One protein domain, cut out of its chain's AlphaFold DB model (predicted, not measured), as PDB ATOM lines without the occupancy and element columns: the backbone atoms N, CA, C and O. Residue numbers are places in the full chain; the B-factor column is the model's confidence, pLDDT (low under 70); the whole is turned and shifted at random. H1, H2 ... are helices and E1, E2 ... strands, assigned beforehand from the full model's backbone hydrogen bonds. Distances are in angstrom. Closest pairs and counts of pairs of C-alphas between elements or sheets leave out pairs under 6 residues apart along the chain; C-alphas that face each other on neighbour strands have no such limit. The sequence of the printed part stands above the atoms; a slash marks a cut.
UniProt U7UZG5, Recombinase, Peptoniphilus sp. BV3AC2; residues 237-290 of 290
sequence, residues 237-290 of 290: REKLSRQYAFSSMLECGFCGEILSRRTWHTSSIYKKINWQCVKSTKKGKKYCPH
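What this domain is: This is residues 237 to 290 of the 290 residues of the protein "Recombinase" of Peptoniphilus sp. BV3AC2 (UniProt U7UZG5). The model has little regular structure: a two-stranded hairpin, E1 and E2, with the short helix H1 at the end where E1 begins and E2 ends, and a long unnamed stretch, residues 237 to 258, leading into E1. The printed part has 54 residues, with E1, E2 and H1 in that order; the class is mixed, with 18 residues in named elements. The sheet, E1 - E2, is antiparallel. The whole is only just compact, close to loose, with a radius of gyration of the C-alphas of 12.0 A, and only just flat, spanning 33 by 28 by 15 A.

Where its parts are: Find C-alpha 259 at (18.229, -29.848, -17.979); from there E1, residues 259 to 264, runs 14.8 A. E2, residues 272 to 277, runs 16.0 A. H1, residues 278 to 283, runs 8.3 A to C-alpha 283 at (31.296, -25.586, -17.468).

How they stand to each other: In the hairpin of E1 and E2, directions differ by 147 degrees; look at N 262 and O 274, 2.8 A apart, within hydrogen-bond range. The closest C-alphas of E1 and H1, Leu 259 and Val 278, are 5.7 A apart. In H1, every O i to N i+4 pair is within hydrogen-bond range.

The domain as a whole: The C-alphas farthest apart, Arg 237 and Ile 269, are 34.1 A apart. The printed part has no cut; E1 to E2 is a short link, E2 to H1 a tight one. Look for pLDDT under 70 at residues 237 to 243, 248 and 290.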
ATOM      1  N   ARG A 237      21.850 -32.026  -6.034       51.97
ATOM      2  CA  ARG A 237      20.585 -31.595  -5.424       51.97
ATOM      3  C   ARG A 237      19.431 -32.097  -6.286       51.97
ATOM      4  O   ARG A 237      19.245 -31.580  -7.387       51.97
ATOM      5  N   GLU A 238      18.597 -32.971  -5.741       53.75
ATOM      6  CA  GLU A 238      17.257 -33.198  -6.275       53.75
ATOM      7  C   GLU A 238      16.456 -31.907  -6.102       53.75
ATOM      8  O   GLU A 238      16.080 -31.482  -5.005       53.75
ATOM      9  N   LYS A 239      16.269 -31.185  -7.202       53.94
ATOM     10  CA  LYS A 239      15.392 -30.024  -7.202       53.94
ATOM     11  C   LYS A 239      13.973 -30.556  -7.330       53.94
ATOM     12  O   LYS A 239      13.554 -30.915  -8.409       53.94
ATOM     13  N   LEU A 240      13.198 -30.573  -6.256       55.81
ATOM     14  CA  LEU A 240      11.753 -30.743  -6.393       55.81
ATOM     15  C   LEU A 240      11.154 -29.362  -6.691       55.81
ATOM     16  O   LEU A 240      10.796 -28.618  -5.784       55.81
ATOM     17  N   SER A 241      11.181 -28.955  -7.959       56.91
ATOM     18  CA  SER A 241      10.502 -27.745  -8.429       56.91
ATOM     19  C   SER A 241       9.506 -28.154  -9.494       56.91
ATOM     20  O   SER A 241       9.910 -28.737 -10.490       56.91
ATOM     21  N   ARG A 242       8.230 -27.821  -9.297       60.66
ATOM     22  CA  ARG A 242       7.163 -27.986 -10.297       60.66
ATOM     23  C   ARG A 242       6.829 -26.666 -10.999       60.66
ATOM     24  O   ARG A 242       5.731 -26.494 -11.504       60.66
ATOM     25  N   GLN A 243       7.769 -25.713 -11.021       63.81
ATOM     26  CA  GLN A 243       7.524 -24.386 -11.601       63.81
ATOM     27  C   GLN A 243       7.142 -24.453 -13.092       63.81
ATOM     28  O   GLN A 243       6.374 -23.619 -13.562       63.81
ATOM     29  N   TYR A 244       7.678 -25.428 -13.831       74.31
ATOM     30  CA  TYR A 244       7.346 -25.693 -15.229       74.31
ATOM     31  C   TYR A 244       7.176 -27.200 -15.454       74.31
ATOM     32  O   TYR A 244       7.732 -27.995 -14.698       74.31
ATOM     33  N   ALA A 245       6.469 -27.579 -16.524       76.44
ATOM     34  CA  ALA A 245       6.054 -28.959 -16.815       76.44
ATOM     35  C   ALA A 245       7.172 -30.016 -16.725       76.44
ATOM     36  O   ALA A 245       6.907 -31.145 -16.341       76.44
ATOM     37  N   PHE A 246       8.418 -29.648 -17.036       78.38
ATOM     38  CA  PHE A 246       9.560 -30.569 -17.025       78.38
ATOM     39  C   PHE A 246      10.650 -30.201 -16.012       78.38
ATOM     40  O   PHE A 246      11.798 -30.650 -16.103       78.38
ATOM     41  N   SER A 247      10.322 -29.334 -15.051       71.12
ATOM     42  CA  SER A 247      11.285 -28.856 -14.069       71.12
ATOM     43  C   SER A 247      11.821 -30.023 -13.246       71.12
ATOM     44  O   SER A 247      11.110 -30.633 -12.460       71.12
ATOM     45  N   SER A 248      13.121 -30.284 -13.400       68.44
ATOM     46  CA  SER A 248      13.841 -31.339 -12.671       68.44
ATOM     47  C   SER A 248      13.385 -32.767 -12.993       68.44
ATOM     48  O   SER A 248      13.642 -33.674 -12.213       68.44
ATOM     49  N   MET A 249      12.740 -32.945 -14.150       77.44
ATOM     50  CA  MET A 249      12.358 -34.248 -14.706       77.44
ATOM     51  C   MET A 249      13.232 -34.655 -15.900       77.44
ATOM     52  O   MET A 249      13.288 -35.827 -16.245       77.44
ATOM     53  N   LEU A 250      13.884 -33.691 -16.560       83.62
ATOM     54  CA  LEU A 250      14.707 -33.943 -17.743       83.62
ATOM     55  C   LEU A 250      16.165 -34.143 -17.361       83.62
ATOM     56  O   LEU A 250      16.768 -33.271 -16.728       83.62
ATOM     57  N   GLU A 251      16.743 -35.232 -17.850       86.00
ATOM     58  CA  GLU A 251      18.157 -35.557 -17.710       86.00
ATOM     59  C   GLU A 251      18.860 -35.535 -19.065       86.00
ATOM     60  O   GLU A 251      18.292 -35.849 -20.112       86.00
ATOM     61  N   CYS A 252      20.117 -35.106 -19.063       86.50
ATOM     62  CA  CYS A 252      20.937 -35.053 -20.255       86.50
ATOM     63  C   CYS A 252      21.452 -36.454 -20.570       86.50
ATOM     64  O   CYS A 252      22.275 -36.974 -19.819       86.50
ATOM     65  N   GLY A 253      21.062 -37.010 -21.717       84.94
ATOM     66  CA  GLY A 253      21.512 -38.338 -22.153       84.94
ATOM     67  C   GLY A 253      23.033 -38.494 -22.296       84.94
ATOM     68  O   GLY A 253      23.526 -39.612 -22.295       84.94
ATOM     69  N   PHE A 254      23.796 -37.396 -22.371       85.56
ATOM     70  CA  PHE A 254      25.258 -37.445 -22.499       85.56
ATOM     71  C   PHE A 254      26.003 -37.424 -21.163       85.56
ATOM     72  O   PHE A 254      27.066 -38.023 -21.039       85.56
ATOM     73  N   CYS A 255      25.509 -36.681 -20.169       84.38
ATOM     74  CA  CYS A 255      26.240 -36.483 -18.911       84.38
ATOM     75  C   CYS A 255      25.429 -36.784 -17.646       84.38
ATOM     76  O   CYS A 255      25.933 -36.563 -16.542       84.38
ATOM     77  N   GLY A 256      24.178 -37.232 -17.797       79.25
ATOM     78  CA  GLY A 256      23.256 -37.537 -16.701       79.25
ATOM     79  C   GLY A 256      22.943 -36.333 -15.808       79.25
ATOM     80  O   GLY A 256      22.589 -36.489 -14.644       79.25
ATOM     81  N   GLU A 257      23.188 -35.107 -16.279       81.94
ATOM     82  CA  GLU A 257      22.886 -33.881 -15.538       81.94
ATOM     83  C   GLU A 257      21.505 -33.346 -15.914       81.94
ATOM     84  O   GLU A 257      21.081 -33.460 -17.060       81.94
ATOM     85  N   ILE A 258      20.824 -32.701 -14.969       82.31
ATOM     86  CA  ILE A 258      19.485 -32.148 -15.181       82.31
ATOM     87  C   ILE A 258      19.507 -31.043 -16.254       82.31
ATOM     88  O   ILE A 258      20.418 -30.203 -16.289       82.31
ATOM     89  N   LEU A 259      18.471 -30.986 -17.094       86.94
ATOM     90  CA  LEU A 259      18.229 -29.848 -17.979       86.94
ATOM     91  C   LEU A 259      17.493 -28.732 -17.227       86.94
ATOM     92  O   LEU A 259      16.510 -28.946 -16.521       86.94
ATOM     93  N   SER A 260      17.951 -27.496 -17.413       84.81
ATOM     94  CA  SER A 260      17.300 -26.296 -16.881       84.81
ATOM     95  C   SER A 260      16.573 -25.532 -17.979       84.81
ATOM     96  O   SER A 260      17.151 -25.285 -19.038       84.81
ATOM     97  N   ARG A 261      15.330 -25.116 -17.708       85.75
ATOM     98  CA  ARG A 261      14.594 -24.187 -18.568       85.75
ATOM     99  C   ARG A 261      15.304 -22.841 -18.590       85.75
ATOM    100  O   ARG A 261      15.576 -22.260 -17.539       85.75
ATOM    101  N   ARG A 262      15.550 -22.330 -19.785       85.00
ATOM    102  CA  ARG A 262      16.064 -20.992 -20.042       85.00
ATOM    103  C   ARG A 262      15.170 -20.303 -21.063       85.00
ATOM    104  O   ARG A 262      14.391 -20.936 -21.774       85.00
ATOM    105  N   THR A 263      15.248 -18.982 -21.054       87.38
ATOM    106  CA  THR A 263      14.578 -18.131 -22.027       87.38
ATOM    107  C   THR A 263      15.667 -17.465 -22.844       87.38
ATOM    108  O   THR A 263      16.542 -16.802 -22.287       87.38
ATOM    109  N   TRP A 264      15.632 -17.673 -24.151       86.62
ATOM    110  CA  TRP A 264      16.457 -16.956 -25.111       86.62
ATOM    111  C   TRP A 264      15.681 -15.769 -25.668       86.62
ATOM    112  O   TRP A 264      14.456 -15.829 -25.782       86.62
ATOM    113  N   HIS A 265      16.404 -14.698 -26.000       85.44
ATOM    114  CA  HIS A 265      15.842 -13.445 -26.514       85.44
ATOM    115  C   HIS A 265      14.706 -12.890 -25.639       85.44
ATOM    116  O   HIS A 265      13.642 -12.533 -26.130       85.44
ATOM    117  N   THR A 266      14.923 -12.838 -24.319       81.50
ATOM    118  CA  THR A 266      13.897 -12.471 -23.325       81.50
ATOM    119  C   THR A 266      13.177 -11.152 -23.632       81.50
ATOM    120  O   THR A 266      12.002 -11.033 -23.294       81.50
ATOM    121  N   SER A 267      13.864 -10.197 -24.264       80.69
ATOM    122  CA  SER A 267      13.367  -8.859 -24.600       80.69
ATOM    123  C   SER A 267      12.871  -8.693 -26.044       80.69
ATOM    124  O   SER A 267      12.511  -7.580 -26.411       80.69
ATOM    125  N   SER A 268      12.850  -9.744 -26.876       86.88
ATOM    126  CA  SER A 268      12.404  -9.643 -28.275       86.88
ATOM    127  C   SER A 268      11.165 -10.488 -28.565       86.88
ATOM    128  O   SER A 268      10.827 -11.418 -27.830       86.88
ATOM    129  N   ILE A 269      10.510 -10.199 -29.693       83.81
ATOM    130  CA  ILE A 269       9.396 -10.997 -30.227       83.81
ATOM    131  C   ILE A 269       9.797 -12.450 -30.546       83.81
ATOM    132  O   ILE A 269       8.944 -13.326 -30.623       83.81
ATOM    133  N   TYR A 270      11.099 -12.730 -30.665       87.44
ATOM    134  CA  TYR A 270      11.658 -14.061 -30.918       87.44
ATOM    135  C   TYR A 270      11.970 -14.831 -29.627       87.44
ATOM    136  O   TYR A 270      12.815 -15.731 -29.627       87.44
ATOM    137  N   LYS A 271      11.313 -14.474 -28.518       86.81
ATOM    138  CA  LYS A 271      11.447 -15.148 -27.225       86.81
ATOM    139  C   LYS A 271      11.192 -16.648 -27.378       86.81
ATOM    140  O   LYS A 271      10.087 -17.075 -27.700       86.81
ATOM    141  N   LYS A 272      12.211 -17.459 -27.090       88.88
ATOM    142  CA  LYS A 272      12.134 -18.925 -27.168       88.88
ATOM    143  C   LYS A 272      12.471 -19.550 -25.828       88.88
ATOM    144  O   LYS A 272      13.387 -19.117 -25.131       88.88
ATOM    145  N   ILE A 273      11.712 -20.578 -25.470       87.38
ATOM    146  CA  ILE A 273      11.946 -21.379 -24.271       87.38
ATOM    147  C   ILE A 273      12.729 -22.612 -24.694       87.38
ATOM    148  O   ILE A 273      12.296 -23.344 -25.579       87.38
ATOM    149  N   ASN A 274      13.856 -22.859 -24.042       88.62
ATOM    150  CA  ASN A 274      14.685 -24.023 -24.300       88.62
ATOM    151  C   ASN A 274      15.121 -24.695 -22.997       88.62
ATOM    152  O   ASN A 274      15.294 -24.050 -21.963       88.62
ATOM    153  N   TRP A 275      15.301 -26.010 -23.046       88.19
ATOM    154  CA  TRP A 275      15.836 -26.800 -21.942       88.19
ATOM    155  C   TRP A 275      17.287 -27.133 -22.255       88.19
ATOM    156  O   TRP A 275      17.576 -27.718 -23.292       88.19
ATOM    157  N   GLN A 276      18.203 -26.713 -21.386       87.81
ATOM    158  CA  GLN A 276      19.640 -26.847 -21.629       87.81
ATOM    159  C   GLN A 276      20.329 -27.576 -20.489       87.81
ATOM    160  O   GLN A 276      20.033 -27.322 -19.314       87.81
ATOM    161  N   CYS A 277      21.274 -28.448 -20.843       87.25
ATOM    162  CA  CYS A 277      22.090 -29.181 -19.886       87.25
ATOM    163  C   CYS A 277      22.848 -28.211 -18.969       87.25
ATOM    164  O   CYS A 277      23.645 -27.386 -19.422       87.25
ATOM    165  N   VAL A 278      22.644 -28.330 -17.652       85.12
ATOM    166  CA  VAL A 278      23.275 -27.428 -16.674       85.12
ATOM    167  C   VAL A 278      24.803 -27.522 -16.713       85.12
ATOM    168  O   VAL A 278      25.475 -26.502 -16.546       85.12
ATOM    169  N   LYS A 279      25.360 -28.720 -16.943       84.31
ATOM    170  CA  LYS A 279      26.812 -28.940 -17.032       84.31
ATOM    171  C   LYS A 279      27.403 -28.225 -18.244       84.31
ATOM    172  O   LYS A 279      28.376 -27.493 -18.076       84.31
ATOM    173  N   SER A 280      26.765 -28.360 -19.409       87.06
ATOM    174  CA  SER A 280      27.152 -27.653 -20.636       87.06
ATOM    175  C   SER A 280      27.096 -26.138 -20.442       87.06
ATOM    176  O   SER A 280      28.066 -25.438 -20.715       87.06
ATOM    177  N   THR A 281      26.016 -25.609 -19.853       84.19
ATOM    178  CA  THR A 281      25.885 -24.152 -19.693       84.19
ATOM    179  C   THR A 281      26.832 -23.555 -18.649       84.19
ATOM    180  O   THR A 281      27.224 -22.402 -18.781       84.19
ATOM    181  N   LYS A 282      27.177 -24.290 -17.582       82.06
ATOM    182  CA  LYS A 282      28.046 -23.770 -16.508       82.06
ATOM    183  C   LYS A 282      29.531 -24.004 -16.750       82.06
ATOM    184  O   LYS A 282      30.332 -23.158 -16.375       82.06
ATOM    185  N   LYS A 283      29.896 -25.175 -17.278       82.75
ATOM    186  CA  LYS A 283      31.296 -25.586 -17.468       82.75
ATOM    187  C   LYS A 283      31.737 -25.498 -18.934       82.75
ATOM    188  O   LYS A 283      32.929 -25.569 -19.207       82.75
ATOM    189  N   GLY A 284      30.801 -25.313 -19.864       82.81
ATOM    190  CA  GLY A 284      31.051 -25.210 -21.299       82.81
ATOM    191  C   GLY A 284      30.896 -26.540 -22.042       82.81
ATOM    192  O   GLY A 284      30.889 -27.621 -21.442       82.81
ATOM    193  N   LYS A 285      30.835 -26.449 -23.377       84.00
ATOM    194  CA  LYS A 285      30.624 -27.587 -24.291       84.00
ATOM    195  C   LYS A 285      31.689 -28.684 -24.185       84.00
ATOM    196  O   LYS A 285      31.408 -29.840 -24.473       84.00
ATOM    197  N   LYS A 286      32.885 -28.344 -23.686       83.50
ATOM    198  CA  LYS A 286      33.967 -29.299 -23.384       83.50
ATOM    199  C   LYS A 286      33.532 -30.401 -22.408       83.50
ATOM    200  O   LYS A 286      34.059 -31.502 -22.462       83.50
ATOM    201  N   TYR A 287      32.583 -30.112 -21.514       80.94
ATOM    202  CA  TYR A 287      32.137 -31.043 -20.471       80.94
ATOM    203  C   TYR A 287      30.788 -31.712 -20.768       80.94
ATOM    204  O   TYR A 287      30.391 -32.614 -20.026       80.94
ATOM    205  N   CYS A 288      30.073 -31.234 -21.790       83.62
ATOM    206  CA  CYS A 288      28.865 -31.831 -22.351       83.62
ATOM    207  C   CYS A 288      28.564 -31.136 -23.697       83.62
ATOM    208  O   CYS A 288      28.347 -29.923 -23.688       83.62
ATOM    209  N   PRO A 289      28.567 -31.852 -24.835       76.44
ATOM    210  CA  PRO A 289      28.566 -31.242 -26.173       76.44
ATOM    211  C   PRO A 289      27.282 -30.460 -26.517       76.44
ATOM    212  O   PRO A 289      27.328 -29.542 -27.342       76.44
ATOM    213  N   HIS A 290      26.173 -30.765 -25.834       61.22
ATOM    214  CA  HIS A 290      24.843 -30.153 -25.984       61.22
ATOM    215  C   HIS A 290      24.240 -29.779 -24.619       61.22
ATOM    216  O   HIS A 290      23.353 -28.899 -24.574       61.22
TER     217      HIS A 290